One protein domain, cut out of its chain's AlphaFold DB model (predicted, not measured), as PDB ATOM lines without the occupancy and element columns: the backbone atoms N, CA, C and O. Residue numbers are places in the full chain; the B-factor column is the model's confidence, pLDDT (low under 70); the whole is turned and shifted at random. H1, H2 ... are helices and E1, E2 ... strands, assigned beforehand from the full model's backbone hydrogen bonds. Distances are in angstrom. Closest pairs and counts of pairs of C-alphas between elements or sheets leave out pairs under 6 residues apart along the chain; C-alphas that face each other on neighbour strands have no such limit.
ATOM      1  N   GLU A  67     -33.051  -1.322  43.892       93.75
ATOM      2  CA  GLU A  67     -32.305  -2.205  42.992       93.75
ATOM      3  C   GLU A  67     -31.695  -1.379  41.855       93.75
ATOM      4  O   GLU A  67     -32.400  -0.655  41.144       93.75
ATOM      5  N   GLN A  68     -30.381  -1.513  41.677       93.88
ATOM      6  CA  GLN A  68     -29.654  -0.859  40.598       93.88
ATOM      7  C   GLN A  68     -29.919  -1.550  39.258       93.88
ATOM      8  O   GLN A  68     -29.880  -2.777  39.141       93.88
ATOM      9  N   PHE A  69     -30.111  -0.747  38.223       95.50
ATOM     10  CA  PHE A  69     -30.215  -1.170  36.837       95.50
ATOM     11  C   PHE A  69     -29.349  -0.282  35.944       95.50
ATOM     12  O   PHE A  69     -28.965   0.830  36.318       95.50
ATOM     13  N   LEU A  70     -29.017  -0.786  34.760       94.56
ATOM     14  CA  LEU A  70     -28.267  -0.022  33.776       94.56
ATOM     15  C   LEU A  70     -29.211   0.914  33.033       94.56
ATOM     16  O   LEU A  70     -30.228   0.456  32.516       94.56
ATOM     17  N   TYR A  71     -28.867   2.191  32.938       95.31
ATOM     18  CA  TYR A  71     -29.624   3.181  32.185       95.31
ATOM     19  C   TYR A  71     -28.762   3.774  31.074       95.31
ATOM     20  O   TYR A  71     -27.709   4.364  31.337       95.31
ATOM     21  N   LEU A  72     -29.220   3.619  29.832       94.50
ATOM     22  CA  LEU A  72     -28.499   4.038  28.637       94.50
ATOM     23  C   LEU A  72     -29.361   4.990  27.795       94.50
ATOM     24  O   LEU A  72     -30.258   4.537  27.077       94.50
ATOM     25  N   PRO A  73     -29.121   6.308  27.861       94.44
ATOM     26  CA  PRO A  73     -29.769   7.257  26.970       94.44
ATOM     27  C   PRO A  73     -29.126   7.216  25.578       94.44
ATOM     28  O   PRO A  73     -27.905   7.140  25.446       94.44
ATOM     29  N   SER A  74     -29.936   7.297  24.523       96.25
ATOM     30  CA  SER A  74     -29.434   7.349  23.146       96.25
ATOM     31  C   SER A  74     -30.359   8.133  22.216       96.25
ATOM     32  O   SER A  74     -31.504   8.422  22.569       96.25
ATOM     33  N   LEU A  75     -29.879   8.479  21.023       97.38
ATOM     34  CA  LEU A  75     -30.679   9.060  19.945       97.38
ATOM     35  C   LEU A  75     -31.047   7.999  18.897       97.38
ATOM     36  O   LEU A  75     -30.178   7.414  18.255       97.38
ATOM     37  N   ALA A  76     -32.340   7.802  18.641       97.12
ATOM     38  CA  ALA A  76     -32.831   6.952  17.551       97.12
ATOM     39  C   ALA A  76     -32.769   7.647  16.179       97.12
ATOM     40  O   ALA A  76     -32.709   6.986  15.136       97.12
ATOM     41  N   THR A  77     -32.761   8.982  16.160       97.00
ATOM     42  CA  THR A  77     -32.572   9.805  14.955       97.00
ATOM     43  C   THR A  77     -31.556  10.902  15.212       97.00
ATOM     44  O   THR A  77     -31.458  11.381  16.334       97.00
ATOM     45  N   GLY A  78     -30.886  11.368  14.162       94.12
ATOM     46  CA  GLY A  78     -29.945  12.479  14.257       94.12
ATOM     47  C   GLY A  78     -30.346  13.689  13.424       94.12
ATOM     48  O   GLY A  78     -31.235  13.613  12.579       94.12
ATOM     49  N   ILE A  79     -29.631  14.791  13.640       93.38
ATOM     50  CA  ILE A  79     -29.781  16.049  12.899       93.38
ATOM     51  C   ILE A  79     -29.032  16.043  11.557       93.38
ATOM     52  O   ILE A  79     -29.238  16.925  10.727       93.38
ATOM     53  N   GLY A  80     -28.161  15.053  11.331       88.62
ATOM     54  CA  GLY A  80     -27.376  14.929  10.100       88.62
ATOM     55  C   GLY A  80     -26.157  15.856  10.029       88.62
ATOM     56  O   GLY A  80     -25.648  16.099   8.935       88.62
ATOM     57  N   ASP A  81     -25.682  16.360  11.173       89.25
ATOM     58  CA  ASP A  81     -24.405  17.070  11.304       89.25
ATOM     59  C   ASP A  81     -23.583  16.457  12.446       89.25
ATOM     60  O   ASP A  81     -23.831  16.709  13.627       89.25
ATOM     61  N   VAL A  82     -22.555  15.698  12.061       88.00
ATOM     62  CA  VAL A  82     -21.660  14.978  12.978       88.00
ATOM     63  C   VAL A  82     -20.951  15.911  13.962       88.00
ATOM     64  O   VAL A  82     -20.609  15.514  15.073       88.00
ATOM     65  N   ARG A  83     -20.743  17.188  13.609       89.00
ATOM     66  CA  ARG A  83     -20.049  18.141  14.494       89.00
ATOM     67  C   ARG A  83     -20.881  18.548  15.702       89.00
ATOM     68  O   ARG A  83     -20.313  19.076  16.651       89.00
ATOM     69  N   LEU A  84     -22.193  18.331  15.662       92.12
ATOM     70  CA  LEU A  84     -23.073  18.586  16.799       92.12
ATOM     71  C   LEU A  84     -23.148  17.390  17.756       92.12
ATOM     72  O   LEU A  84     -23.697  17.541  18.840       92.12
ATOM     73  N   GLY A  85     -22.634  16.215  17.370       91.25
ATOM     74  CA  GLY A  85     -22.757  14.992  18.170       91.25
ATOM     75  C   GLY A  85     -24.199  14.486  18.306       91.25
ATOM     76  O   GLY A  85     -24.480  13.632  19.139       91.25
ATOM     77  N   LEU A  86     -25.117  15.007  17.487       94.94
ATOM     78  CA  LEU A  86     -26.536  14.651  17.465       94.94
ATOM     79  C   LEU A  86     -26.820  13.693  16.312       94.94
ATOM     80  O   LEU A  86     -27.688  13.942  15.474       94.94
ATOM     81  N   ASP A  87     -26.039  12.622  16.227       93.50
ATOM     82  CA  ASP A  87     -26.186  11.600  15.200       93.50
ATOM     83  C   ASP A  87     -27.140  10.492  15.643       93.50
ATOM     84  O   ASP A  87     -27.353  10.231  16.829       93.50
ATOM     85  N   ARG A  88     -27.708   9.785  14.664       93.50
ATOM     86  CA  ARG A  88     -28.452   8.558  14.946       93.50
ATOM     87  C   ARG A  88     -27.511   7.536  15.583       93.50
ATOM     88  O   ARG A  88     -26.455   7.243  15.030       93.50
ATOM     89  N   GLY A  89     -27.946   6.943  16.687       91.38
ATOM     90  CA  GLY A  89     -27.156   6.001  17.466       91.38
ATOM     91  C   GLY A  89     -26.125   6.676  18.365       91.38
ATOM     92  O   GLY A  89     -25.307   5.969  18.942       91.38
ATOM     93  N   ALA A  90     -26.141   8.009  18.503       91.81
ATOM     94  CA  ALA A  90     -25.357   8.674  19.533       91.81
ATOM     95  C   ALA A  90     -25.827   8.174  20.905       91.81
ATOM     96  O   ALA A  90     -27.004   8.287  21.254       91.81
ATOM     97  N   ILE A  91     -24.901   7.572  21.645       89.31
ATOM     98  CA  ILE A  91     -25.125   6.999  22.968       89.31
ATOM     99  C   ILE A  91     -24.557   7.983  23.987       89.31
ATOM    100  O   ILE A  91     -23.413   8.424  23.858       89.31
ATOM    101  N   GLY A  92     -25.369   8.353  24.973       85.94
ATOM    102  CA  GLY A  92     -24.907   9.124  26.117       85.94
ATOM    103  C   GLY A  92     -24.152   8.247  27.111       85.94
ATOM    104  O   GLY A  92     -24.032   7.035  26.948       85.94
ATOM    105  N   ASP A  93     -23.650   8.861  28.175       85.38
ATOM    106  CA  ASP A  93     -22.973   8.120  29.232       85.38
ATOM    107  C   ASP A  93     -23.872   7.024  29.822       85.38
ATOM    108  O   ASP A  93     -24.992   7.296  30.262       85.38
ATOM    109  N   GLU A  94     -23.328   5.816  29.932       86.25
ATOM    110  CA  GLU A  94     -23.912   4.744  30.731       86.25
ATOM    111  C   GLU A  94     -24.004   5.171  32.205       86.25
ATOM    112  O   GLU A  94     -23.033   5.670  32.792       86.25
ATOM    113  N   LYS A  95     -25.181   4.988  32.811       89.38
ATOM    114  CA  LYS A  95     -25.440   5.300  34.220       89.38
ATOM    115  C   LYS A  95     -25.937   4.060  34.949       89.38
ATOM    116  O   LYS A  95     -26.661   3.246  34.379       89.38
ATOM    117  N   LEU A  96     -25.601   3.958  36.230       92.56
ATOM    118  CA  LEU A  96     -26.383   3.129  37.142       92.56
ATOM    119  C   LEU A  96     -27.561   3.967  37.619       92.56
ATOM    120  O   LEU A  96     -27.398   5.151  37.911       92.56
ATOM    121  N   ALA A  97     -28.740   3.370  37.659       95.50
ATOM    122  CA  ALA A  97     -29.943   4.029  38.119       95.50
ATOM    123  C   ALA A  97     -30.718   3.127  39.070       95.50
ATOM    124  O   ALA A  97     -30.635   1.904  38.985       95.50
ATOM    125  N   HIS A  98     -31.501   3.727  39.953       96.38
ATOM    126  CA  HIS A  98     -32.430   3.012  40.817       96.38
ATOM    127  C   HIS A  98     -33.638   3.883  41.137       96.38
ATOM    128  O   HIS A  98     -33.624   5.109  40.990       96.38
ATOM    129  N   PHE A  99     -34.707   3.224  41.575       98.00
ATOM    130  CA  PHE A  99     -35.894   3.903  42.067       98.00
ATOM    131  C   PHE A  99     -35.870   3.994  43.587       98.00
ATOM    132  O   PHE A  99     -35.736   2.983  44.276       98.00
ATOM    133  N   GLU A 100     -36.076   5.196  44.110       96.44
ATOM    134  CA  GLU A 100     -36.290   5.446  45.534       96.44
ATOM    135  C   GLU A 100     -37.688   5.995  45.765       96.44
ATOM    136  O   GLU A 100     -38.286   6.612  44.885       96.44
ATOM    137  N   ARG A 101     -38.222   5.813  46.972       94.88
ATOM    138  CA  ARG A 101     -39.569   6.277  47.304       94.88
ATOM    139  C   ARG A 101     -39.569   7.332  48.415       94.88
ATOM    140  O   ARG A 101     -39.894   7.016  49.562       94.88
ATOM    141  N   PRO A 102     -39.243   8.600  48.101       90.25
ATOM    142  CA  PRO A 102     -39.395   9.697  49.045       90.25
ATOM    143  C   PRO A 102     -40.870  10.116  49.149       90.25
ATOM    144  O   PRO A 102     -41.402  10.879  48.338       90.25
ATOM    145  N   GLY A 103     -41.560   9.627  50.179       88.88
ATOM    146  CA  GLY A 103     -42.938  10.027  50.467       88.88
ATOM    147  C   GLY A 103     -43.950   9.515  49.421       88.88
ATOM    148  O   GLY A 103     -44.026   8.303  49.210       88.88
ATOM    149  N   PRO A 104     -44.798  10.383  48.826       91.44
ATOM    150  CA  PRO A 104     -45.858   9.965  47.901       91.44
ATOM    151  C   PRO A 104     -45.401   9.821  46.438       91.44
ATOM    152  O   PRO A 104     -46.217   9.487  45.586       91.44
ATOM    153  N   ARG A 105     -44.131  10.104  46.126       96.19
ATOM    154  CA  ARG A 105     -43.586  10.050  44.762       96.19
ATOM    155  C   ARG A 105     -42.479   9.014  44.663       96.19
ATOM    156  O   ARG A 105     -41.897   8.618  45.674       96.19
ATOM    157  N   LEU A 106     -42.177   8.612  43.436       97.56
ATOM    158  CA  LEU A 106     -41.050   7.746  43.131       97.56
ATOM    159  C   LEU A 106     -39.944   8.562  42.460       97.56
ATOM    160  O   LEU A 106     -40.163   9.170  41.418       97.56
ATOM    161  N   ALA A 107     -38.766   8.611  43.062       98.12
ATOM    162  CA  ALA A 107     -37.602   9.273  42.500       98.12
ATOM    163  C   ALA A 107     -36.816   8.307  41.608       98.12
ATOM    164  O   ALA A 107     -36.561   7.173  42.008       98.12
ATOM    165  N   LEU A 108     -36.410   8.768  40.422       97.81
ATOM    166  CA  LEU A 108     -35.378   8.109  39.621       97.81
ATOM    167  C   LEU A 108     -34.039   8.769  39.942       97.81
ATOM    168  O   LEU A 108     -33.862   9.970  39.707       97.81
ATOM    169  N   VAL A 109     -33.117   7.980  40.474       96.81
ATOM    170  CA  VAL A 109     -31.801   8.433  40.917       96.81
ATOM    171  C   VAL A 109     -30.744   7.825  40.008       96.81
ATOM    172  O   VAL A 109     -30.805   6.642  39.695       96.81
ATOM    173  N   LEU A 110     -29.796   8.648  39.559       94.12
ATOM    174  CA  LEU A 110     -28.617   8.227  38.812       94.12
ATOM    175  C   LEU A 110     -27.388   8.255  39.720       94.12
ATOM    176  O   LEU A 110     -27.137   9.237  40.426       94.12
ATOM    177  N   GLU A 111     -26.587   7.206  39.616       89.94
ATOM    178  CA  GLU A 111     -25.298   7.042  40.268       89.94
ATOM    179  C   GLU A 111     -24.162   7.053  39.240       89.94
ATOM    180  O   GLU A 111     -24.320   6.671  38.073       89.94
ATOM    181  N   ASN A 112     -22.979   7.476  39.683       82.75
ATOM    182  CA  ASN A 112     -21.780   7.417  38.861       82.75
ATOM    183  C   ASN A 112     -21.092   6.051  39.031       82.75
ATOM    184  O   ASN A 112     -20.494   5.812  40.084       82.75
ATOM    185  N   PRO A 113     -21.075   5.181  38.004       77.81
ATOM    186  CA  PRO A 113     -20.471   3.852  38.120       77.81
ATOM    187  C   PRO A 113     -18.962   3.884  38.404       77.81
ATOM    188  O   PRO A 113     -18.407   2.890  38.866       77.81
ATOM    189  N   LYS A 114     -18.282   5.018  38.161       79.25
ATOM    190  CA  LYS A 114     -16.839   5.182  38.419       79.25
ATOM    191  C   LYS A 114     -16.488   5.183  39.908       79.25
ATOM    192  O   LYS A 114     -15.338   4.925  40.250       79.25
ATOM    193  N   PHE A 115     -17.449   5.481  40.781       73.56
ATOM    194  CA  PHE A 115     -17.232   5.631  42.218       73.56
ATOM    195  C   PHE A 115     -18.092   4.636  42.996       73.56
ATOM    196  O   PHE A 115     -19.047   4.999  43.675       73.56
ATOM    197  N   ARG A 116     -17.748   3.351  42.871       69.38
ATOM    198  CA  ARG A 116     -18.446   2.250  43.536       69.38
ATOM    199  C   ARG A 116     -17.551   1.593  44.576       69.38
ATOM    200  O   ARG A 116     -16.375   1.337  44.325       69.38
ATOM    201  N   ALA A 117     -18.130   1.266  45.725       65.56
ATOM    202  CA  ALA A 117     -17.461   0.425  46.702       65.56
ATOM    203  C   ALA A 117     -17.336  -1.007  46.174       65.56
ATOM    204  O   ALA A 117     -18.339  -1.665  45.905       65.56
ATOM    205  N   VAL A 118     -16.104  -1.495  46.059       67.62
ATOM    206  CA  VAL A 118     -15.815  -2.922  45.896       67.62
ATOM    207  C   VAL A 118     -15.249  -3.396  47.228       67.62
ATOM    208  O   VAL A 118     -14.040  -3.396  47.438       67.62
ATOM    209  N   SER A 119     -16.136  -3.677  48.180       69.19
ATOM    210  CA  SER A 119     -15.766  -4.166  49.506       69.19
ATOM    211  C   SER A 119     -16.900  -4.994  50.095       69.19
ATOM    212  O   SER A 119     -18.066  -4.644  49.915       69.19
ATOM    213  N   ASP A 120     -16.542  -6.056  50.813       74.44
ATOM    214  CA  ASP A 120     -17.475  -6.867  51.601       74.44
ATOM    215  C   ASP A 120     -17.796  -6.217  52.967       74.44
ATOM    216  O   ASP A 120     -18.649  -6.705  53.704       74.44
ATOM    217  N   ASP A 121     -17.132  -5.106  53.313       85.25
ATOM    218  CA  ASP A 121     -17.411  -4.309  54.510       85.25
ATOM    219  C   ASP A 121     -18.535  -3.297  54.225       85.25
ATOM    220  O   ASP A 121     -18.361  -2.328  53.478       85.25
ATOM    221  N   GLU A 122     -19.697  -3.503  54.847       82.75
ATOM    222  CA  GLU A 122     -20.867  -2.637  54.678       82.75
ATOM    223  C   GLU A 122     -20.636  -1.187  55.127       82.75
ATOM    224  O   GLU A 122     -21.212  -0.267  54.533       82.75
ATOM    225  N   ALA A 123     -19.819  -0.958  56.159       84.62
ATOM    226  CA  ALA A 123     -19.536   0.378  56.672       84.62
ATOM    227  C   ALA A 123     -18.617   1.137  55.711       84.62
ATOM    228  O   ALA A 123     -18.887   2.296  55.383       84.62
ATOM    229  N   LEU A 124     -17.589   0.468  55.181       81.56
ATOM    230  CA  LEU A 124     -16.743   1.039  54.133       81.56
ATOM    231  C   LEU A 124     -17.545   1.278  52.847       81.56
ATOM    232  O   LEU A 124     -17.442   2.342  52.237       81.56
ATOM    233  N   ALA A 125     -18.401   0.328  52.462       79.69
ATOM    234  CA  ALA A 125     -19.242   0.462  51.282       79.69
ATOM    235  C   ALA A 125     -20.268   1.594  51.398       79.69
ATOM    236  O   ALA A 125     -20.621   2.227  50.399       79.69
ATOM    237  N   ARG A 126     -20.755   1.859  52.612       80.56
ATOM    238  CA  ARG A 126     -21.596   3.017  52.913       80.56
ATOM    239  C   ARG A 126     -20.801   4.318  52.858       80.56
ATOM    240  O   ARG A 126     -21.226   5.224  52.158       80.56
ATOM    241  N   SER A 127     -19.636   4.373  53.504       84.00
ATOM    242  CA  SER A 127     -18.761   5.553  53.507       84.00
ATOM    243  C   SER A 127     -18.404   6.009  52.090       84.00
ATOM    244  O   SER A 127     -18.530   7.188  51.760       84.00
ATOM    245  N   VAL A 128     -18.056   5.071  51.201       81.25
ATOM    246  CA  VAL A 128     -17.807   5.382  49.785       81.25
ATOM    247  C   VAL A 128     -19.073   5.906  49.102       81.25
ATOM    248  O   VAL A 128     -18.999   6.939  48.450       81.25
ATOM    249  N   ARG A 129     -20.237   5.258  49.271       78.88
ATOM    250  CA  ARG A 129     -21.505   5.738  48.681       78.88
ATOM    251  C   ARG A 129     -21.877   7.146  49.144       78.88
ATOM    252  O   ARG A 129     -22.310   7.951  48.333       78.88
ATOM    253  N   GLU A 130     -21.677   7.451  50.421       83.25
ATOM    254  CA  GLU A 130     -21.977   8.764  51.007       83.25
ATOM    255  C   GLU A 130     -20.942   9.838  50.631       83.25
ATOM    256  O   GLU A 130     -21.218  11.031  50.746       83.25
ATOM    257  N   SER A 131     -19.767   9.437  50.138       86.81
ATOM    258  CA  SER A 131     -18.703  10.356  49.716       86.81
ATOM    259  C   SER A 131     -18.915  10.949  48.319       86.81
ATOM    260  O   SER A 131     -18.215  11.896  47.956       86.81
ATOM    261  N   PHE A 132     -19.855  10.421  47.524       85.62
ATOM    262  CA  PHE A 132     -20.108  10.886  46.159       85.62
ATOM    263  C   PHE A 132     -21.569  11.305  45.960       85.62
ATOM    264  O   PHE A 132     -22.481  10.619  46.416       85.62
ATOM    265  N   PRO A 133     -21.821  12.422  45.254       88.75
ATOM    266  CA  PRO A 133     -23.179  12.872  45.003       88.75
ATOM    267  C   PRO A 133     -23.903  11.959  44.006       88.75
ATOM    268  O   PRO A 133     -23.327  11.507  43.013       88.75
ATOM    269  N   VAL A 134     -25.203  11.778  44.236       92.44
ATOM    270  CA  VAL A 134     -26.152  11.181  43.285       92.44
ATOM    271  C   VAL A 134     -26.960  12.269  42.577       92.44
ATOM    272  O   VAL A 134     -27.002  13.417  43.020       92.44
ATOM    273  N   SER A 156     -43.819  12.594  31.799       95.62
ATOM    274  CA  SER A 156     -43.047  13.837  31.939       95.62
ATOM    275  C   SER A 156     -41.531  13.631  31.874       95.62
ATOM    276  O   SER A 156     -40.818  14.511  31.390       95.62
ATOM    277  N   PHE A 157     -41.044  12.479  32.339       97.06
ATOM    278  CA  PHE A 157     -39.630  12.137  32.309       97.06
ATOM    279  C   PHE A 157     -39.200  11.690  30.913       97.06
ATOM    280  O   PHE A 157     -38.233  12.224  30.377       97.06
ATOM    281  N   VAL A 158     -39.938  10.774  30.281       96.81
ATOM    282  CA  VAL A 158     -39.577  10.258  28.947       96.81
ATOM    283  C   VAL A 158     -39.688  11.325  27.859       96.81
ATOM    284  O   VAL A 158     -38.966  11.262  26.867       96.81
ATOM    285  N   LEU A 159     -40.547  12.331  28.066       97.69
ATOM    286  CA  LEU A 159     -40.675  13.505  27.203       97.69
ATOM    287  C   LEU A 159     -39.700  14.638  27.562       97.69
ATOM    288  O   LEU A 159     -39.816  15.727  27.013       97.69
ATOM    289  N   SER A 160     -38.767  14.428  28.491       97.38
ATOM    290  CA  SER A 160     -37.717  15.402  28.805       97.38
ATOM    291  C   SER A 160     -36.496  15.237  27.894       97.38
ATOM    292  O   SER A 160     -36.322  14.202  27.258       97.38
ATOM    293  N   ASP A 161     -35.640  16.255  27.831       97.19
ATOM    294  CA  ASP A 161     -34.409  16.254  27.029       97.19
ATOM    295  C   ASP A 161     -33.295  15.440  27.715       97.19
ATOM    296  O   ASP A 161     -32.388  15.996  28.331       97.19
ATOM    297  N   ILE A 162     -33.408  14.110  27.661       95.44
ATOM    298  CA  ILE A 162     -32.540  13.164  28.386       95.44
ATOM    299  C   ILE A 162     -31.139  13.103  27.761       95.44
ATOM    300  O   ILE A 162     -30.157  12.830  28.449       95.44
ATOM    301  N   THR A 163     -31.045  13.349  26.455       94.50
ATOM    302  CA  THR A 163     -29.795  13.285  25.677       94.50
ATOM    303  C   THR A 163     -29.075  14.634  25.568       94.50
ATOM    304  O   THR A 163     -28.061  14.722  24.883       94.50
ATOM    305  N   ASP A 164     -29.572  15.668  26.261       95.56
ATOM    306  CA  ASP A 164     -29.041  17.039  26.266       95.56
ATOM    307  C   ASP A 164     -28.886  17.651  24.859       95.56
ATOM    308  O   ASP A 164     -27.894  18.306  24.523       95.56
ATOM    309  N   VAL A 165     -29.909  17.470  24.017       96.94
ATOM    310  CA  VAL A 165     -29.969  18.037  22.664       96.94
ATOM    311  C   VAL A 165     -29.808  19.554  22.712       96.94
ATOM    312  O   VAL A 165     -29.070  20.136  21.910       96.94
ATOM    313  N   ARG A 166     -30.470  20.222  23.665       97.62
ATOM    314  CA  ARG A 166     -30.367  21.682  23.818       97.62
ATOM    315  C   ARG A 166     -28.960  22.110  24.219       97.62
ATOM    316  O   ARG A 166     -28.477  23.127  23.717       97.62
ATOM    317  N   GLY A 167     -28.297  21.354  25.096       96.88
ATOM    318  CA  GLY A 167     -26.904  21.587  25.463       96.88
ATOM    319  C   GLY A 167     -25.975  21.468  24.261       96.88
ATOM    320  O   GLY A 167     -25.209  22.400  24.006       96.88
ATOM    321  N   ALA A 168     -26.112  20.403  23.469       96.19
ATOM    322  CA  ALA A 168     -25.329  20.186  22.254       96.19
ATOM    323  C   ALA A 168     -25.527  21.303  21.211       96.19
ATOM    324  O   ALA A 168     -24.557  21.839  20.672       96.19
ATOM    325  N   LEU A 169     -26.774  21.724  20.965       97.25
ATOM    326  CA  LEU A 169     -27.080  22.825  20.042       97.25
ATOM    327  C   LEU A 169     -26.488  24.154  20.514       97.25
ATOM    328  O   LEU A 169     -25.913  24.891  19.712       97.25
ATOM    329  N   ARG A 170     -26.591  24.451  21.814       97.38
ATOM    330  CA  ARG A 170     -26.006  25.656  22.411       97.38
ATOM    331  C   ARG A 170     -24.481  25.639  22.322       97.38
ATOM    332  O   ARG A 170     -23.904  26.648  21.939       97.38
ATOM    333  N   ALA A 171     -23.843  24.513  22.637       96.44
ATOM    334  CA  ALA A 171     -22.391  24.353  22.549       96.44
ATOM    335  C   ALA A 171     -21.873  24.456  21.104       96.44
ATOM    336  O   ALA A 171     -20.745  24.882  20.878       96.44
ATOM    337  N   GLY A 172     -22.702  24.085  20.127       96.44
ATOM    338  CA  GLY A 172     -22.401  24.215  18.706       96.44
ATOM    339  C   GLY A 172     -22.749  25.572  18.089       96.44
ATOM    340  O   GLY A 172     -22.732  25.658  16.861       96.44
ATOM    341  N   ASP A 173     -23.118  26.591  18.875       96.88
ATOM    342  CA  ASP A 173     -23.578  27.912  18.410       96.88
ATOM    343  C   ASP A 173     -24.778  27.845  17.447       96.88
ATOM    344  O   ASP A 173     -24.869  28.571  16.454       96.88
ATOM    345  N   GLN A 174     -25.717  26.932  17.712       97.50
ATOM    346  CA  GLN A 174     -26.914  26.749  16.888       97.50
ATOM    347  C   GLN A 174     -28.144  27.505  17.396       97.50
ATOM    348  O   GLN A 174     -29.226  27.358  16.834       97.50
ATOM    349  N   GLY A 175     -27.973  28.361  18.400       95.94
ATOM    350  CA  GLY A 175     -29.046  29.140  19.009       95.94
ATOM    351  C   GLY A 175     -29.653  28.461  20.235       95.94
ATOM    352  O   GLY A 175     -29.363  27.310  20.559       95.94
ATOM    353  N   ALA A 176     -30.493  29.209  20.948       97.25
ATOM    354  CA  ALA A 176     -31.172  28.726  22.143       97.25
ATOM    355  C   ALA A 176     -32.453  27.987  21.749       97.25
ATOM    356  O   ALA A 176     -33.407  28.612  21.287       97.25
ATOM    357  N   PHE A 177     -32.455  26.669  21.928       98.38
ATOM    358  CA  PHE A 177     -33.626  25.837  21.685       98.38
ATOM    359  C   PHE A 177     -34.399  25.554  22.972       98.38
ATOM    360  O   PHE A 177     -33.804  25.316  24.024       98.38
ATOM    361  N   GLN A 178     -35.724  25.526  22.874       98.38
ATOM    362  CA  GLN A 178     -36.625  25.096  23.938       98.38
ATOM    363  C   GLN A 178     -37.340  23.814  23.547       98.38
ATOM    364  O   GLN A 178     -37.609  23.586  22.375       98.38
ATOM    365  N   LEU A 179     -37.638  22.972  24.533       98.44
ATOM    366  CA  LEU A 179     -38.450  21.783  24.315       98.44
ATOM    367  C   LEU A 179     -39.923  22.192  24.225       98.44
ATOM    368  O   LEU A 179     -40.464  22.786  25.158       98.44
ATOM    369  N   ASP A 180     -40.563  21.822  23.127       98.31
ATOM    370  CA  ASP A 180     -41.985  22.006  22.889       98.31
ATOM    371  C   ASP A 180     -42.724  20.714  23.253       98.31
ATOM    372  O   ASP A 180     -42.740  19.742  22.493       98.31
ATOM    373  N   LYS A 181     -43.289  20.681  24.463       95.31
ATOM    374  CA  LYS A 181     -43.949  19.483  24.998       95.31
ATOM    375  C   LYS A 181     -45.234  19.136  24.253       95.31
ATOM    376  O   LYS A 181     -45.524  17.954  24.122       95.31
ATOM    377  N   ASP A 182     -45.949  20.128  23.733       96.62
ATOM    378  CA  ASP A 182     -47.237  19.922  23.058       96.62
ATOM    379  C   ASP A 182     -47.057  19.252  21.690       96.62
ATOM    380  O   ASP A 182     -47.946  18.551  21.208       96.62
ATOM    381  N   ARG A 183     -45.880  19.423  21.075       97.44
ATOM    382  CA  ARG A 183     -45.477  18.712  19.851       97.44
ATOM    383  C   ARG A 183     -44.596  17.490  20.104       97.44
ATOM    384  O   ARG A 183     -44.158  16.847  19.152       97.44
ATOM    385  N   SER A 184     -44.361  17.146  21.367       98.25
ATOM    386  CA  SER A 184     -43.577  15.976  21.757       98.25
ATOM    387  C   SER A 184     -44.486  14.823  22.176       98.25
ATOM    388  O   SER A 184     -45.523  15.020  22.800       98.25
ATOM    389  N   THR A 185     -44.108  13.592  21.836       97.62
ATOM    390  CA  THR A 185     -44.943  12.414  22.107       97.62
ATOM    391  C   THR A 185     -44.127  11.138  22.268       97.62
ATOM    392  O   THR A 185     -43.018  11.015  21.743       97.62
ATOM    393  N   VAL A 186     -44.686  10.163  22.984       97.94
ATOM    394  CA  VAL A 186     -44.117   8.816  23.083       97.94
ATOM    395  C   VAL A 186     -44.280   8.116  21.736       97.94
ATOM    396  O   VAL A 186     -45.376   8.016  21.184       97.94
ATOM    397  N   TYR A 187     -43.177   7.609  21.194       97.56
ATOM    398  CA  TYR A 187     -43.151   6.896  19.929       97.56
ATOM    399  C   TYR A 187     -43.411   5.402  20.158       97.56
ATOM    400  O   TYR A 187     -42.513   4.593  20.407       97.56
ATOM    401  N   GLN A 188     -44.685   5.033  20.065       96.31
ATOM    402  CA  GLN A 188     -45.172   3.696  20.407       96.31
ATOM    403  C   GLN A 188     -44.566   2.529  19.611       96.31
ATOM    404  O   GLN A 188     -44.270   1.511  20.235       96.31
ATOM    405  N   PRO A 189     -44.302   2.630  18.290       96.00
ATOM    406  CA  PRO A 189     -43.773   1.493  17.522       96.00
ATOM    407  C   PRO A 189     -42.427   0.925  18.023       96.00
ATOM    408  O   PRO A 189     -42.102  -0.237  17.752       96.00
ATOM    409  N   HIS A 190     -41.648   1.726  18.763       95.25
ATOM    410  CA  HIS A 190     -40.368   1.327  19.364       95.25
ATOM    411  C   HIS A 190     -40.329   1.509  20.887       95.25
ATOM    412  O   HIS A 190     -39.255   1.543  21.474       95.25
ATOM    413  N   THR A 191     -41.492   1.578  21.535       97.19
ATOM    414  CA  THR A 191     -41.588   1.486  22.996       97.19
ATOM    415  C   THR A 191     -41.910   0.042  23.366       97.19
ATOM    416  O   THR A 191     -43.032  -0.426  23.163       97.19
ATOM    417  N   ARG A 192     -40.904  -0.693  23.845       96.06
ATOM    418  CA  ARG A 192     -40.934  -2.151  24.015       96.06
ATOM    419  C   ARG A 192     -40.458  -2.558  25.401       96.06
ATOM    420  O   ARG A 192     -39.647  -1.889  26.031       96.06
ATOM    421  N   ALA A 193     -40.963  -3.688  25.861       95.44
ATOM    422  CA  ALA A 193     -40.558  -4.299  27.111       95.44
ATOM    423  C   ALA A 193     -40.186  -5.759  26.822       95.44
ATOM    424  O   ALA A 193     -40.845  -6.435  26.031       95.44
ATOM    425  N   PHE A 194     -39.081  -6.202  27.409       96.25
ATOM    426  CA  PHE A 194     -38.504  -7.535  27.278       96.25
ATOM    427  C   PHE A 194     -38.053  -8.012  28.665       96.25
ATOM    428  O   PHE A 194     -37.847  -7.176  29.544       96.25
ATOM    429  N   PRO A 195     -37.851  -9.319  28.903       96.38
ATOM    430  CA  PRO A 195     -37.526  -9.827  30.241       96.38
ATOM    431  C   PRO A 195     -36.327  -9.141  30.920       96.38
ATOM    432  O   PRO A 195     -36.374  -8.868  32.117       96.38
ATOM    433  N   GLU A 196     -35.289  -8.809  30.148       95.75
ATOM    434  CA  GLU A 196     -34.035  -8.239  30.661       95.75
ATOM    435  C   GLU A 196     -33.887  -6.732  30.401       95.75
ATOM    436  O   GLU A 196     -32.944  -6.116  30.902       95.75
ATOM    437  N   ASN A 197     -34.796  -6.115  29.636       96.81
ATOM    438  CA  ASN A 197     -34.717  -4.696  29.305       96.81
ATOM    439  C   ASN A 197     -36.067  -4.046  28.978       96.81
ATOM    440  O   ASN A 197     -36.988  -4.676  28.468       96.81
ATOM    441  N   THR A 198     -36.156  -2.746  29.236       98.19
ATOM    442  CA  THR A 198     -37.280  -1.887  28.850       98.19
ATOM    443  C   THR A 198     -36.744  -0.722  28.028       98.19
ATOM    444  O   THR A 198     -35.854  -0.001  28.474       98.19
ATOM    445  N   GLU A 199     -37.294  -0.538  26.834       97.69
ATOM    446  CA  GLU A 199     -36.880   0.454  25.844       97.69
ATOM    447  C   GLU A 199     -38.041   1.406  25.565       97.69
ATOM    448  O   GLU A 199     -39.157   0.978  25.263       97.69
ATOM    449  N   ILE A 200     -37.795   2.707  25.676       98.25
ATOM    450  CA  ILE A 200     -38.815   3.731  25.453       98.25
ATOM    451  C   ILE A 200     -38.287   4.686  24.399       98.25
ATOM    452  O   ILE A 200     -37.181   5.196  24.538       98.25
ATOM    453  N   GLU A 201     -39.083   4.971  23.372       98.19
ATOM    454  CA  GLU A 201     -38.735   5.976  22.372       98.19
ATOM    455  C   GLU A 201     -39.665   7.181  22.503       98.19
ATOM    456  O   GLU A 201     -40.881   7.036  22.624       98.19
ATOM    457  N   ALA A 202     -39.101   8.384  22.476       98.25
ATOM    458  CA  ALA A 202     -39.847   9.634  22.552       98.25
ATOM    459  C   ALA A 202     -39.433  10.556  21.411       98.25
ATOM    460  O   ALA A 202     -38.245  10.796  21.200       98.25
ATOM    461  N   SER A 203     -40.419  11.073  20.682       98.38
ATOM    462  CA  SER A 203     -40.242  12.093  19.656       98.38
ATOM    463  C   SER A 203     -40.353  13.464  20.303       98.38
ATOM    464  O   SER A 203     -41.428  13.831  20.769       98.38
ATOM    465  N   LEU A 204     -39.248  14.201  20.339       98.69
ATOM    466  CA  LEU A 204     -39.142  15.502  20.988       98.69
ATOM    467  C   LEU A 204     -38.960  16.600  19.952       98.69
ATOM    468  O   LEU A 204     -38.033  16.541  19.139       98.69
ATOM    469  N   THR A 205     -39.818  17.612  20.006       98.62
ATOM    470  CA  THR A 205     -39.699  18.804  19.166       98.62
ATOM    471  C   THR A 205     -39.021  19.926  19.939       98.62
ATOM    472  O   THR A 205     -39.409  20.257  21.055       98.62
ATOM    473  N   PHE A 206     -38.022  20.547  19.319       98.62
ATOM    474  CA  PHE A 206     -37.278  21.669  19.864       98.62
ATOM    475  C   PHE A 206     -37.468  22.911  18.995       98.62
ATOM    476  O   PHE A 206     -37.304  22.849  17.773       98.62
ATOM    477  N   THR A 207     -37.760  24.050  19.621       98.62
ATOM    478  CA  THR A 207     -38.006  25.330  18.950       98.62
ATOM    479  C   THR A 207     -36.951  26.375  19.201       98.62
ATOM    480  O   THR A 207     -36.413  26.467  20.298       98.62
ATOM    481  N   SER A 208     -36.699  27.213  18.199       98.25
ATOM    482  CA  SER A 208     -35.855  28.396  18.339       98.25
ATOM    483  C   SER A 208     -36.309  29.503  17.397       98.25
ATOM    484  O   SER A 208     -36.605  29.254  16.228       98.25
ATOM    485  N   GLU A 209     -36.290  30.742  17.880       97.88
ATOM    486  CA  GLU A 209     -36.514  31.930  17.047       97.88
ATOM    487  C   GLU A 209     -35.335  32.198  16.103       97.88
ATOM    488  O   GLU A 209     -35.509  32.633  14.958       97.88
ATOM    489  N   ASN A 210     -34.123  31.884  16.572       97.38
ATOM    490  CA  ASN A 210     -32.858  32.200  15.919       97.38
ATOM    491  C   ASN A 210     -31.989  30.941  15.764       97.38
ATOM    492  O   ASN A 210     -30.922  30.856  16.378       97.38
ATOM    493  N   PRO A 211     -32.413  29.954  14.955       97.62
ATOM    494  CA  PRO A 211     -31.604  28.770  14.710       97.62
ATOM    495  C   PRO A 211     -30.325  29.135  13.951       97.62
ATOM    496  O   PRO A 211     -30.323  30.011  13.076       97.62
ATOM    497  N   GLY A 212     -29.235  28.453  14.282       97.44
ATOM    498  CA  GLY A 212     -27.930  28.650  13.671       97.44
ATOM    499  C   GLY A 212     -27.786  27.995  12.294       97.44
ATOM    500  O   GLY A 212     -28.685  27.298  11.809       97.44
ATOM    501  N   PRO A 213     -26.646  28.232  11.627       96.31
ATOM    502  CA  PRO A 213     -26.466  27.909  10.214       96.31
ATOM    503  C   PRO A 213     -26.481  26.408   9.907       96.31
ATOM    504  O   PRO A 213     -26.955  26.022   8.839       96.31
ATOM    505  N   ARG A 214     -25.996  25.546  10.813       95.00
ATOM    506  CA  ARG A 214     -25.993  24.091  10.583       95.00
ATOM    507  C   ARG A 214     -27.417  23.564  10.639       95.00
ATOM    508  O   ARG A 214     -27.857  22.914   9.701       95.00
ATOM    509  N   VAL A 215     -28.178  23.941  11.668       96.25
ATOM    510  CA  VAL A 215     -29.591  23.541  11.771       96.25
ATOM    511  C   VAL A 215     -30.378  24.010  10.547       96.25
ATOM    512  O   VAL A 215     -31.066  23.203   9.931       96.25
ATOM    513  N   ARG A 216     -30.200  25.270  10.119       96.25
ATOM    514  CA  ARG A 216     -30.840  25.816   8.905       96.25
ATOM    515  C   ARG A 216     -30.507  25.070   7.619       96.25
ATOM    516  O   ARG A 216     -31.310  25.084   6.696       96.25
ATOM    517  N   ARG A 217     -29.329  24.454   7.541       94.81
ATOM    518  CA  ARG A 217     -28.889  23.698   6.366       94.81
ATOM    519  C   ARG A 217     -29.522  22.308   6.285       94.81
ATOM    520  O   ARG A 217     -29.656  21.783   5.184       94.81
ATOM    521  N   HIS A 218     -29.848  21.709   7.428       92.19
ATOM    522  CA  HIS A 218     -30.251  20.304   7.517       92.19
ATOM    523  C   HIS A 218     -31.747  20.112   7.797       92.19
ATOM    524  O   HIS A 218     -32.342  19.157   7.303       92.19
ATOM    525  N   ALA A 219     -32.361  21.003   8.579       94.50
ATOM    526  CA  ALA A 219     -33.758  20.888   8.967       94.50
ATOM    527  C   ALA A 219     -34.704  21.465   7.894       94.50
ATOM    528  O   ALA A 219     -34.451  22.570   7.409       94.50
ATOM    529  N   PRO A 220     -35.824  20.785   7.575       94.44
ATOM    530  CA  PRO A 220     -36.863  21.336   6.699       94.44
ATOM    531  C   PRO A 220     -37.457  22.648   7.231       94.44
ATOM    532  O   PRO A 220     -37.652  23.594   6.473       94.44
ATOM    533  N   ASP A 221     -37.695  22.715   8.545       97.12
ATOM    534  CA  ASP A 221     -37.964  23.949   9.280       97.12
ATOM    535  C   ASP A 221     -36.935  24.084  10.405       97.12
ATOM    536  O   ASP A 221     -36.936  23.349  11.391       97.12
ATOM    537  N   ALA A 222     -36.030  25.046  10.258       96.75
ATOM    538  CA  ALA A 222     -34.967  25.276  11.224       96.75
ATOM    539  C   ALA A 222     -35.471  25.767  12.586       96.75
ATOM    540  O   ALA A 222     -34.757  25.628  13.579       96.75
ATOM    541  N   ARG A 223     -36.665  26.373  12.638       97.88
ATOM    542  CA  ARG A 223     -37.257  26.881  13.880       97.88
ATOM    543  C   ARG A 223     -37.935  25.791  14.696       97.88
ATOM    544  O   ARG A 223     -38.258  26.045  15.852       97.88
ATOM    545  N   ALA A 224     -38.146  24.609  14.122       98.00
ATOM    546  CA  ALA A 224     -38.770  23.475  14.783       98.00
ATOM    547  C   ALA A 224     -38.139  22.165  14.299       98.00
ATOM    548  O   ALA A 224     -38.549  21.585  13.294       98.00
ATOM    549  N   ILE A 225     -37.158  21.669  15.048       97.94
ATOM    550  CA  ILE A 225     -36.528  20.377  14.765       97.94
ATOM    551  C   ILE A 225     -37.136  19.296  15.645       97.94
ATOM    552  O   ILE A 225     -37.469  19.554  16.795       97.94
ATOM    553  N   THR A 226     -37.269  18.080  15.125       98.06
ATOM    554  CA  THR A 226     -37.764  16.939  15.903       98.06
ATOM    555  C   THR A 226     -36.750  15.814  15.861       98.06
ATOM    556  O   THR A 226     -36.336  15.400  14.778       98.06
ATOM    557  N   LEU A 227     -36.358  15.322  17.034       97.69
ATOM    558  CA  LEU A 227     -35.462  14.182  17.196       97.69
ATOM    559  C   LEU A 227     -36.132  13.132  18.074       97.69
ATOM    560  O   LEU A 227     -36.896  13.461  18.980       97.69
ATOM    561  N   ARG A 228     -35.835  11.859  17.821       98.19
ATOM    562  CA  ARG A 228     -36.254  10.753  18.672       98.19
ATOM    563  C   ARG A 228     -35.111  10.318  19.572       98.19
ATOM    564  O   ARG A 228     -34.044   9.955  19.075       98.19
ATOM    565  N   GLN A 229     -35.355  10.333  20.874       97.75
ATOM    566  CA  GLN A 229     -34.481   9.728  21.872       97.75
ATOM    567  C   GLN A 229     -34.998   8.343  22.249       97.75
ATOM    568  O   GLN A 229     -36.202   8.099  22.203       97.75
ATOM    569  N   HIS A 230     -34.089   7.458  22.631       97.50
ATOM    570  CA  HIS A 230     -34.344   6.056  22.920       97.50
ATOM    571  C   HIS A 230     -33.592   5.641  24.198       97.50
ATOM    572  O   HIS A 230     -32.534   5.009  24.126       97.50
ATOM    573  N   PRO A 231     -34.043   6.085  25.387       96.25
ATOM    574  CA  PRO A 231     -33.550   5.550  26.646       96.25
ATOM    575  C   PRO A 231     -33.905   4.068  26.807       96.25
ATOM    576  O   PRO A 231     -35.057   3.658  26.649       96.25
ATOM    577  N   ALA A 232     -32.907   3.282  27.193       96.19
ATOM    578  CA  ALA A 232     -33.052   1.868  27.494       96.19
ATOM    579  C   ALA A 232     -32.606   1.578  28.929       96.19
ATOM    580  O   ALA A 232     -31.595   2.095  29.406       96.19
ATOM    581  N   SER A 233     -33.383   0.755  29.625       96.94
ATOM    582  CA  SER A 233     -33.069   0.242  30.955       96.94
ATOM    583  C   SER A 233     -32.805  -1.250  30.864       96.94
ATOM    584  O   SER A 233     -33.645  -1.971  30.335       96.94
ATOM    585  N   PHE A 234     -31.684  -1.719  31.402       95.75
ATOM    586  CA  PHE A 234     -31.310  -3.132  31.392       95.75
ATOM    587  C   PHE A 234     -31.132  -3.635  32.810       95.75
ATOM    588  O   PHE A 234     -30.666  -2.908  33.693       95.75
ATOM    589  N   ARG A 235     -31.430  -4.914  33.014       93.38
ATOM    590  CA  ARG A 235     -31.056  -5.601  34.237       93.38
ATOM    591  C   ARG A 235     -29.559  -5.460  34.473       93.38
ATOM    592  O   ARG A 235     -28.754  -5.797  33.606       93.38
ATOM    593  N   SER A 236     -29.180  -4.970  35.654       83.81
ATOM    594  CA  SER A 236     -27.770  -4.990  36.032       83.81
ATOM    595  C   SER A 236     -27.325  -6.452  36.128       83.81
ATOM    596  O   SER A 236     -28.014  -7.243  36.783       83.81
TER     597      SER A 236
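This is residues 67 to 134 and 156 to 236 of the 271 residues of the protein "DUF5117 domain-containing protein" of Deltaproteobacteria bacterium (UniProt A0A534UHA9). A long, strongly twisted six-stranded sheet runs on, through E6 to E7 and E8 to E9, into a smaller three-stranded sheet, with the arm of H1 at one end of the length, H3 at the other, and H2 grazing the small sheet. At the H1 end the tip of the E2 and E3 hairpin sticks out with residues 101 to 106, and a long loop, residues 73 to 94, leaves E1 and folds back to E2. The printed part has 149 residues with three named helices and nine named strands, in the order E1 E2 E3 H1 H2 E4 E5 E6 E7 H3 E8 E9; both sheets, E3 E2 E1 E9 E6 E5 and E4 E7 E8, are antiparallel. The class is mixed, helices and strands, with under half of the residues in named elements; the whole is only just loose, close to compact, with a radius of gyration of the C-alphas of 17.9 A and spans of 57 by 31 by 29 A.

The larger sheet holds E3, residues 105 to 111 and 19.1 A long, E2, 95 to 100 and 15.7 A, E1, 69 to 72, E9, 232 to 235, E6, 197 to 199, and E5, 192 to 194. E1 begins at C-alpha 69 (-30.215, -1.170, 36.837), and E9 ends at C-alpha 235 (-31.056, -5.601, 34.237). The smaller sheet holds E4, 178 to 186 and 17.9 A, E7, 202 to 207 and 16.2 A, and E8, 224 to 229 and 16.1 A. H1 is residues 122 to 130, 12.0 A, H2 165 to 171, and H3 213 to 218.

E1, E2 and E3 form a meander, each strand the antiparallel neighbour of the one before; N 71 and O 95 are 2.8 A apart, and N 107 and O 100 2.7 A. E1 and E9 have N 70 and O 234 at 2.9 A, E9 and E6 N 198 and O 233 at 2.8 A, and the hairpin E5 and E6 N 192 and O 199 at 2.8 A. E6 runs on into E7 at 37 degrees, and E8 into E9 at 13 degrees. Between E4 and E7, N 178 of E4 and O 207 of E7 are 2.8 A apart, and between E7 and E8, N 204 of E7 and O 227 of E8 are 2.8 A apart, both within hydrogen-bond range. E4 bends by 77 degrees at residue 182. H2 only grazes this sheet with residues 165 to 166; the C-alphas of Arg 166 and Gln 178 are 7.1 A apart. H3 is only just not on it, with 4 pairs of C-alphas within 10 A, and H1 is on neither sheet. In H1, H2 and H3 every O i to N i+4 pair is within hydrogen-bond range.

The two C-alphas farthest apart, those of Asp 121 and Pro 220, are 57.6 A apart. Residues 135 to 155 are not printed, and C-alphas 134 and 156 across the cut are 20.5 A apart. The link E1 to E2, 22 residues, is long. Mean pLDDT of the printed part is 93.0; residues 116 to 119 are under 70.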